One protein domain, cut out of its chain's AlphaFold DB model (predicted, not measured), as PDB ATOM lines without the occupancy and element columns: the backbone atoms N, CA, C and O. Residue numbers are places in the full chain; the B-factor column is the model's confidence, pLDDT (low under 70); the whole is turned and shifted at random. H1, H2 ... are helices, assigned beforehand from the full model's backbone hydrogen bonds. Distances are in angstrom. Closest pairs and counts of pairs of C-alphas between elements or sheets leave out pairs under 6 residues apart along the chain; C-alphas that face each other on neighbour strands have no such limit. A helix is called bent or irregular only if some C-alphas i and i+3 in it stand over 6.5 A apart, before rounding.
ATOM      1  N   MET A   5     -21.734   6.632 -38.863       93.31
ATOM      2  CA  MET A   5     -21.329   7.454 -40.009       93.31
ATOM      3  C   MET A   5     -22.152   7.163 -41.264       93.31
ATOM      4  O   MET A   5     -22.589   8.093 -41.936       93.31
ATOM      5  N   ARG A   6     -22.414   5.882 -41.556       95.25
ATOM      6  CA  ARG A   6     -23.243   5.489 -42.703       95.25
ATOM      7  C   ARG A   6     -24.659   6.050 -42.565       95.25
ATOM      8  O   ARG A   6     -25.136   6.713 -43.478       95.25
ATOM      9  N   ARG A   7     -25.282   5.855 -41.397       96.00
ATOM     10  CA  ARG A   7     -26.635   6.357 -41.106       96.00
ATOM     11  C   ARG A   7     -26.705   7.886 -41.155       96.00
ATOM     12  O   ARG A   7     -27.657   8.432 -41.696       96.00
ATOM     13  N   ALA A   8     -25.692   8.583 -40.641       94.62
ATOM     14  CA  ALA A   8     -25.627  10.043 -40.681       94.62
ATOM     15  C   ALA A   8     -25.559  10.575 -42.123       94.62
ATOM     16  O   ALA A   8     -26.227  11.554 -42.448       94.62
ATOM     17  N   VAL A   9     -24.801   9.910 -43.002       93.25
ATOM     18  CA  VAL A   9     -24.751  10.257 -44.432       93.25
ATOM     19  C   VAL A   9     -26.093   9.996 -45.116       93.25
ATOM     20  O   VAL A   9     -26.544  10.836 -45.889       93.25
ATOM     21  N   GLU A  10     -26.751   8.871 -44.826       94.69
ATOM     22  CA  GLU A  10     -28.095   8.564 -45.345       94.69
ATOM     23  C   GLU A  10     -29.119   9.629 -44.919       94.69
ATOM     24  O   GLU A  10     -29.840  10.154 -45.765       94.69
ATOM     25  N   MET A  11     -29.125  10.024 -43.640       94.69
ATOM     26  CA  MET A  11     -29.986  11.099 -43.127       94.69
ATOM     27  C   MET A  11     -29.704  12.448 -43.793       94.69
ATOM     28  O   MET A  11     -30.644  13.180 -44.110       94.69
ATOM     29  N   ALA A  12     -28.425  12.771 -44.011       93.94
ATOM     30  CA  ALA A  12     -28.030  14.011 -44.664       93.94
ATOM     31  C   ALA A  12     -28.513  14.052 -46.115       93.94
ATOM     32  O   ALA A  12     -29.129  15.036 -46.513       93.94
ATOM     33  N   LYS A  13     -28.303  12.969 -46.875       91.94
ATOM     34  CA  LYS A  13     -28.767  12.841 -48.266       91.94
ATOM     35  C   LYS A  13     -30.288  12.887 -48.388       91.94
ATOM     36  O   LYS A  13     -30.796  13.483 -49.327       91.94
ATOM     37  N   ALA A  14     -31.002  12.289 -47.437       93.88
ATOM     38  CA  ALA A  14     -32.461  12.332 -47.382       93.88
ATOM     39  C   ALA A  14     -33.019  13.697 -46.926       93.88
ATOM     40  O   ALA A  14     -34.233  13.862 -46.865       93.88
ATOM     41  N   GLY A  15     -32.163  14.659 -46.553       91.38
ATOM     42  CA  GLY A  15     -32.590  15.978 -46.076       91.38
ATOM     43  C   GLY A  15     -33.233  15.971 -44.684       91.38
ATOM     44  O   GLY A  15     -33.758  16.991 -44.252       91.38
ATOM     45  N   VAL A  16     -33.182  14.849 -43.959       94.81
ATOM     46  CA  VAL A  16     -33.780  14.719 -42.619       94.81
ATOM     47  C   VAL A  16     -32.974  15.514 -41.595       94.81
ATOM     48  O   VAL A  16     -33.534  16.202 -40.744       94.81
ATOM     49  N   TYR A  17     -31.645  15.413 -41.672       94.62
ATOM     50  CA  TYR A  17     -30.743  16.166 -40.811       94.62
ATOM     51  C   TYR A  17     -29.347  16.262 -41.422       94.62
ATOM     52  O   TYR A  17     -28.748  15.253 -41.788       94.62
ATOM     53  N   ASN A  18     -28.802  17.471 -41.493       95.38
ATOM     54  CA  ASN A  18     -27.445  17.746 -41.955       95.38
ATOM     55  C   ASN A  18     -26.883  18.978 -41.215       95.38
ATOM     56  O   ASN A  18     -27.548  19.563 -40.357       95.38
ATOM     57  N   LEU A  19     -25.646  19.376 -41.528       96.31
ATOM     58  CA  LEU A  19     -25.002  20.512 -40.857       96.31
ATOM     59  C   LEU A  19     -25.716  21.852 -41.106       96.31
ATOM     60  O   LEU A  19     -25.731  22.683 -40.202       96.31
ATOM     61  N   ARG A  20     -26.335  22.049 -42.278       97.06
ATOM     62  CA  ARG A  20     -27.143  23.238 -42.600       97.06
ATOM     63  C   ARG A  20     -28.370  23.327 -41.705       97.06
ATOM     64  O   ARG A  20     -28.583  24.329 -41.035       97.06
ATOM     65  N   ILE A  21     -29.121  22.233 -41.619       97.00
ATOM     66  CA  ILE A  21     -30.299  22.127 -40.755       97.00
ATOM     67  C   ILE A  21     -29.903  22.353 -39.291       97.00
ATOM     68  O   ILE A  21     -30.595  23.078 -38.582       97.00
ATOM     69  N   HIS A  22     -28.779  21.791 -38.836       97.44
ATOM     70  CA  HIS A  22     -28.282  22.033 -37.479       97.44
ATOM     71  C   HIS A  22     -27.927  23.510 -37.242       97.44
ATOM     72  O   HIS A  22     -28.295  24.081 -36.216       97.44
ATOM     73  N   HIS A  23     -27.251  24.148 -38.198       98.00
ATOM     74  CA  HIS A  23     -26.946  25.575 -38.156       98.00
ATOM     75  C   HIS A  23     -28.218  26.430 -38.029       98.00
ATOM     76  O   HIS A  23     -28.333  27.228 -37.097       98.00
ATOM     77  N   ASP A  24     -29.185  26.223 -38.924       97.56
ATOM     78  CA  ASP A  24     -30.364  27.085 -39.039       97.56
ATOM     79  C   ASP A  24     -31.407  26.828 -37.952       97.56
ATOM     80  O   ASP A  24     -32.039  27.769 -37.475       97.56
ATOM     81  N   ARG A  25     -31.602  25.564 -37.558       97.50
ATOM     82  CA  ARG A  25     -32.703  25.156 -36.672       97.50
ATOM     83  C   ARG A  25     -32.285  24.854 -35.238       97.50
ATOM     84  O   ARG A  25     -33.161  24.672 -34.401       97.50
ATOM     85  N   VAL A  26     -30.985  24.786 -34.946       97.12
ATOM     86  CA  VAL A  26     -30.489  24.516 -33.586       97.12
ATOM     87  C   VAL A  26     -29.565  25.626 -33.108       97.12
ATOM     88  O   VAL A  26     -29.880  26.283 -32.123       97.12
ATOM     89  N   LEU A  27     -28.458  25.885 -33.810       97.44
ATOM     90  CA  LEU A  27     -27.446  26.826 -33.318       97.44
ATOM     91  C   LEU A  27     -27.951  28.266 -33.281       97.44
ATOM     92  O   LEU A  27     -27.878  28.908 -32.236       97.44
ATOM     93  N   LYS A  28     -28.482  28.774 -34.400       97.56
ATOM     94  CA  LYS A  28     -28.991  30.151 -34.454       97.56
ATOM     95  C   LYS A  28     -30.146  30.386 -33.470       97.56
ATOM     96  O   LYS A  28     -30.078  31.386 -32.756       97.56
ATOM     97  N   PRO A  29     -31.162  29.501 -33.372       98.06
ATOM     98  CA  PRO A  29     -32.223  29.659 -32.382       98.06
ATOM     99  C   PRO A  29     -31.700  29.643 -30.949       98.06
ATOM    100  O   PRO A  29     -32.032  30.551 -30.204       98.06
ATOM    101  N   LEU A  30     -30.821  28.706 -30.575       97.69
ATOM    102  CA  LEU A  30     -30.293  28.650 -29.206       97.69
ATOM    103  C   LEU A  30     -29.502  29.905 -28.826       97.69
ATOM    104  O   LEU A  30     -29.703  30.437 -27.740       97.69
ATOM    105  N   LEU A  31     -28.628  30.404 -29.707       97.38
ATOM    106  CA  LEU A  31     -27.857  31.618 -29.415       97.38
ATOM    107  C   LEU A  31     -28.744  32.856 -29.274       97.38
ATOM    108  O   LEU A  31     -28.447  33.716 -28.448       97.38
ATOM    109  N   ARG A  32     -29.822  32.933 -30.062       96.38
ATOM    110  CA  ARG A  32     -30.829  33.992 -29.954       96.38
ATOM    111  C   ARG A  32     -31.639  33.857 -28.667       96.38
ATOM    112  O   ARG A  32     -31.786  34.830 -27.946       96.38
ATOM    113  N   ASP A  33     -32.169  32.670 -28.391       98.25
ATOM    114  CA  ASP A  33     -33.109  32.437 -27.290       98.25
ATOM    115  C   ASP A  33     -32.420  32.542 -25.921       98.25
ATOM    116  O   ASP A  33     -33.047  32.933 -24.942       98.25
ATOM    117  N   TRP A  34     -31.126  32.219 -25.848       97.81
ATOM    118  CA  TRP A  34     -30.306  32.423 -24.648       97.81
ATOM    119  C   TRP A  34     -29.643  33.799 -24.591       97.81
ATOM    120  O   TRP A  34     -28.975  34.101 -23.606       97.81
ATOM    121  N   ASP A  35     -29.794  34.599 -25.647       97.56
ATOM    122  CA  ASP A  35     -29.272  35.959 -25.759       97.56
ATOM    123  C   ASP A  35     -27.783  36.080 -25.378       97.56
ATOM    124  O   ASP A  35     -27.332  37.015 -24.715       97.56
ATOM    125  N   VAL A  36     -26.989  35.087 -25.799       96.06
ATOM    126  CA  VAL A  36     -25.585  34.937 -25.375       96.06
ATOM    127  C   VAL A  36     -24.755  36.166 -25.747       96.06
ATOM    128  O   VAL A  36     -23.854  36.552 -25.003       96.06
ATOM    129  N   GLY A  37     -25.062  36.799 -26.883       96.25
ATOM    130  CA  GLY A  37     -24.367  37.994 -27.365       96.25
ATOM    131  C   GLY A  37     -24.607  39.248 -26.520       96.25
ATOM    132  O   GLY A  37     -23.787  40.158 -26.563       96.25
ATOM    133  N   SER A  38     -25.679  39.284 -25.726       97.56
ATOM    134  CA  SER A  38     -26.042  40.442 -24.901       97.56
ATOM    135  C   SER A  38     -25.510  40.354 -23.470       97.56
ATOM    136  O   SER A  38     -25.682  41.288 -22.689       97.56
ATOM    137  N   ILE A  39     -24.840  39.258 -23.098       97.44
ATOM    138  CA  ILE A  39     -24.228  39.116 -21.773       97.44
ATOM    139  C   ILE A  39     -23.099  40.147 -21.626       97.44
ATOM    140  O   ILE A  39     -22.081  40.081 -22.314       97.44
ATOM    141  N   THR A  40     -23.271  41.096 -20.706       97.44
ATOM    142  CA  THR A  40     -22.289  42.153 -20.412       97.44
ATOM    143  C   THR A  40     -21.462  41.847 -19.161       97.44
ATOM    144  O   THR A  40     -21.833  41.000 -18.354       97.44
ATOM    145  N   GLY A  41     -20.358  42.575 -18.958       98.00
ATOM    146  CA  GLY A  41     -19.509  42.437 -17.764       98.00
ATOM    147  C   GLY A  41     -18.522  41.266 -17.816       98.00
ATOM    148  O   GLY A  41     -17.829  41.002 -16.835       98.00
ATOM    149  N   LEU A  42     -18.429  40.578 -18.957       98.12
ATOM    150  CA  LEU A  42     -17.444  39.525 -19.186       98.12
ATOM    151  C   LEU A  42     -16.054  40.128 -19.411       98.12
ATOM    152  O   LEU A  42     -15.896  41.121 -20.119       98.12
ATOM    153  N   THR A  43     -15.034  39.505 -18.824       97.94
ATOM    154  CA  THR A  43     -13.629  39.915 -18.963       97.94
ATOM    155  C   THR A  43     -12.709  38.702 -19.133       97.94
ATOM    156  O   THR A  43     -13.068  37.567 -18.789       97.94
ATOM    157  N   GLY A  44     -11.525  38.925 -19.711       97.81
ATOM    158  CA  GLY A  44     -10.522  37.882 -19.944       97.81
ATOM    159  C   GLY A  44     -11.088  36.673 -20.697       97.81
ATOM    160  O   GLY A  44     -11.774  36.816 -21.708       97.81
ATOM    161  N   ALA A  45     -10.854  35.474 -20.159       98.19
ATOM    162  CA  ALA A  45     -11.269  34.215 -20.779       98.19
ATOM    163  C   ALA A  45     -12.787  34.099 -21.022       98.19
ATOM    164  O   ALA A  45     -13.206  33.411 -21.953       98.19
ATOM    165  N   SER A  46     -13.617  34.760 -20.208       97.88
ATOM    166  CA  SER A  46     -15.077  34.712 -20.372       97.88
ATOM    167  C   SER A  46     -15.555  35.518 -21.585       97.88
ATOM    168  O   SER A  46     -16.395  35.029 -22.340       97.88
ATOM    169  N   ALA A  47     -14.958  36.690 -21.830       98.31
ATOM    170  CA  ALA A  47     -15.241  37.502 -23.015       98.31
ATOM    171  C   ALA A  47     -14.793  36.783 -24.298       98.31
ATOM    172  O   ALA A  47     -15.554  36.687 -25.259       98.31
ATOM    173  N   GLU A  48     -13.607  36.165 -24.285       98.31
ATOM    174  CA  GLU A  48     -13.161  35.332 -25.409       98.31
ATOM    175  C   GLU A  48     -14.096  34.145 -25.671       98.31
ATOM    176  O   GLU A  48     -14.268  33.713 -26.811       98.31
ATOM    177  N   MET A  49     -14.661  33.554 -24.615       98.38
ATOM    178  CA  MET A  49     -15.568  32.421 -24.765       98.38
ATOM    179  C   MET A  49     -16.889  32.848 -25.398       98.38
ATOM    180  O   MET A  49     -17.391  32.139 -26.269       98.38
ATOM    181  N   GLN A  50     -17.420  34.012 -25.014       98.31
ATOM    182  CA  GLN A  50     -18.593  34.595 -25.659       98.31
ATOM    183  C   GLN A  50     -18.345  34.775 -27.160       98.31
ATOM    184  O   GLN A  50     -19.127  34.276 -27.965       98.31
ATOM    185  N   GLU A  51     -17.215  35.370 -27.552       98.06
ATOM    186  CA  GLU A  51     -16.848  35.526 -28.965       98.06
ATOM    187  C   GLU A  51     -16.752  34.170 -29.690       98.06
ATOM    188  O   GLU A  51     -17.304  33.983 -30.779       98.06
ATOM    189  N   LYS A  52     -16.096  33.176 -29.077       98.06
ATOM    190  CA  LYS A  52     -15.966  31.823 -29.645       98.06
ATOM    191  C   LYS A  52     -17.324  31.159 -29.855       98.06
ATOM    192  O   LYS A  52     -17.509  30.515 -30.889       98.06
ATOM    193  N   ILE A  53     -18.247  31.304 -28.900       97.75
ATOM    194  CA  ILE A  53     -19.612  30.770 -28.976       97.75
ATOM    195  C   ILE A  53     -20.397  31.475 -30.085       97.75
ATOM    196  O   ILE A  53     -20.988  30.800 -30.930       97.75
ATOM    197  N   MET A  54     -20.342  32.808 -30.135       98.00
ATOM    198  CA  MET A  54     -21.033  33.605 -31.154       98.00
ATOM    199  C   MET A  54     -20.530  33.309 -32.574       98.00
ATOM    200  O   MET A  54     -21.311  33.359 -33.519       98.00
ATOM    201  N   ASN A  55     -19.271  32.892 -32.724       98.06
ATOM    202  CA  ASN A  55     -18.681  32.478 -34.001       98.06
ATOM    203  C   ASN A  55     -18.980  31.017 -34.409       98.06
ATOM    204  O   ASN A  55     -18.569  30.575 -35.489       98.06
ATOM    205  N   LEU A  56     -19.647  30.212 -33.569       97.25
ATOM    206  CA  LEU A  56     -19.938  28.806 -33.889       97.25
ATOM    207  C   LEU A  56     -20.832  28.614 -35.124       97.25
ATOM    208  O   LEU A  56     -20.486  27.737 -35.927       97.25
ATOM    209  N   PRO A  57     -21.928  29.377 -35.326       98.06
ATOM    210  CA  PRO A  57     -22.788  29.212 -36.492       98.06
ATOM    211  C   PRO A  57     -22.000  29.320 -37.800       98.06
ATOM    212  O   PRO A  57     -22.015  28.387 -38.600       98.06
ATOM    213  N   ASP A  58     -21.180  30.358 -37.954       98.00
ATOM    214  CA  ASP A  58     -20.384  30.576 -39.165       98.00
ATOM    215  C   ASP A  58     -19.406  29.432 -39.447       98.00
ATOM    216  O   ASP A  58     -19.187  29.026 -40.593       98.00
ATOM    217  N   ARG A  59     -18.805  28.864 -38.397       97.94
ATOM    218  CA  ARG A  59     -17.914  27.703 -38.534       97.94
ATOM    219  C   ARG A  59     -18.669  26.468 -39.012       97.94
ATOM    220  O   ARG A  59     -18.123  25.696 -39.803       97.94
ATOM    221  N   VAL A  60     -19.889  26.255 -38.522       98.06
ATOM    222  CA  VAL A  60     -20.732  25.121 -38.923       98.06
ATOM    223  C   VAL A  60     -21.268  25.315 -40.334       98.06
ATOM    224  O   VAL A  60     -21.216  24.370 -41.120       98.06
ATOM    225  N   LEU A  61     -21.660  26.536 -40.690       98.06
ATOM    226  CA  LEU A  61     -22.076  26.921 -42.032       98.06
ATOM    227  C   LEU A  61     -20.988  26.615 -43.073       98.06
ATOM    228  O   LEU A  61     -21.235  25.876 -44.024       98.06
ATOM    229  N   ARG A  62     -19.747  27.062 -42.841       97.94
ATOM    230  CA  ARG A  62     -18.623  26.754 -43.746       97.94
ATOM    231  C   ARG A  62     -18.414  25.251 -43.938       97.94
ATOM    232  O   ARG A  62     -18.111  24.789 -45.038       97.94
ATOM    233  N   LYS A  63     -18.569  24.459 -42.871       96.88
ATOM    234  CA  LYS A  63     -18.475  22.992 -42.957       96.88
ATOM    235  C   LYS A  63     -19.649  22.385 -43.723       96.88
ATOM    236  O   LYS A  63     -19.421  21.431 -44.466       96.88
ATOM    237  N   ALA A  64     -20.857  22.922 -43.557       96.56
ATOM    238  CA  ALA A  64     -22.031  22.504 -44.313       96.56
ATOM    239  C   ALA A  64     -21.787  22.681 -45.815       96.56
ATOM    240  O   ALA A  64     -21.876  21.707 -46.551       96.56
ATOM    241  N   GLU A  65     -21.317  23.853 -46.242       96.12
ATOM    242  CA  GLU A  65     -21.036  24.147 -47.655       96.12
ATOM    243  C   GLU A  65     -19.954  23.240 -48.256       96.12
ATOM    244  O   GLU A  65     -20.041  22.806 -49.405       96.12
ATOM    245  N   ILE A  66     -18.896  22.934 -47.496       95.38
ATOM    246  CA  ILE A  66     -17.862  21.987 -47.937       95.38
ATOM    247  C   ILE A  66     -18.455  20.583 -48.108       95.38
ATOM    248  O   ILE A  66     -18.145  19.908 -49.092       95.38
ATOM    249  N   LEU A  67     -19.282  20.135 -47.162       92.06
ATOM    250  CA  LEU A  67     -19.903  18.814 -47.205       92.06
ATOM    251  C   LEU A  67     -20.915  18.702 -48.354       92.06
ATOM    252  O   LEU A  67     -20.876  17.721 -49.089       92.06
ATOM    253  N   GLU A  68     -21.763  19.715 -48.534       93.81
ATOM    254  CA  GLU A  68     -22.746  19.819 -49.618       93.81
ATOM    255  C   GLU A  68     -22.052  19.709 -50.982       93.81
ATOM    256  O   GLU A  68     -22.387  18.826 -51.774       93.81
ATOM    257  N   ARG A  69     -20.984  20.497 -51.200       93.75
ATOM    258  CA  ARG A  69     -20.161  20.423 -52.419       93.75
ATOM    259  C   ARG A  69     -19.556  19.038 -52.638       93.75
ATOM    260  O   ARG A  69     -19.623  18.513 -53.742       93.75
ATOM    261  N   ARG A  70     -18.979  18.426 -51.596       90.88
ATOM    262  CA  ARG A  70     -18.371  17.085 -51.692       90.88
ATOM    263  C   ARG A  70     -19.387  15.988 -52.002       90.88
ATOM    264  O   ARG A  70     -19.019  14.992 -52.612       90.88
ATOM    265  N   MET A  71     -20.630  16.147 -51.556       89.19
ATOM    266  CA  MET A  71     -21.688  15.156 -51.753       89.19
ATOM    267  C   MET A  71     -22.553  15.420 -52.990       89.19
ATOM    268  O   MET A  71     -23.465  14.637 -53.244       89.19
ATOM    269  N   GLY A  72     -22.287  16.491 -53.747       88.94
ATOM    270  CA  GLY A  72     -23.128  16.896 -54.876       88.94
ATOM    271  C   GLY A  72     -24.554  17.255 -54.452       88.94
ATOM    272  O   GLY A  72     -25.490  17.068 -55.221       88.94
TER     273      GLY A  72
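What this domain is: This is residues 5 to 72 of the 76 residues of a protein of Acidimicrobiia bacterium (UniProt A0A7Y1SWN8). A long, narrow rod of helices: H2 and H4 lie partly side by side and run opposite ways, H3 comes before H4 almost end to end along the same side of the rod, and H1 is set crosswise at the end where H4 finishes. At the other end the long link of residues 34 to 44 loops from H2 over to H3. The printed part has 68 residues with four named helices, in the order H1, H2, H3, H4, and no named strand; the class is all helix. It is loose, with a radius of gyration of the C-alphas of 14.9 A and spans of 44 by 21 by 17 A.

Where its parts are: Find C-alpha 5 at (-21.329, 7.454, -40.009), where H1 begins; it runs to residue 13. H2, residues 19 to 33, starts with C-alpha 19 at (-25.002, 20.512, -40.857) and is 19.8 A long; it is only just irregular, with C-alphas 25 and 28 6.6 A apart. H3 takes residues 45 to 54, and H4, residues 56 to 71, covers 22.6 A to C-alpha 71 at (-21.688, 15.156, -51.753).

How they stand to each other: Look first at H2 and H4, which touch at a shallow tilt of 12 degrees; their closest C-alphas, of Leu 19 and Ala 64, are 5.0 A apart. H1 is near H4, with 6 pairs of C-alphas within 10 A. H1 and H2 are only just apart, at 8.1 A. H2 and H3 are close but not clearly touching, the C-alphas of Leu 31 and Met 54 being 7.3 A apart. H3 and H4 meet only through their link. In H1, H3 and H4 every O i to N i+4 pair is within hydrogen-bond range; in H2, 8 of 11 are.

The domain as a whole: The farthest C-alphas, of Gly 41 and Gly 72, are 45.2 A apart. The link from H2 to H3 is long; the other two are tight. The printed part has no cut, and no printed residue is under pLDDT 70.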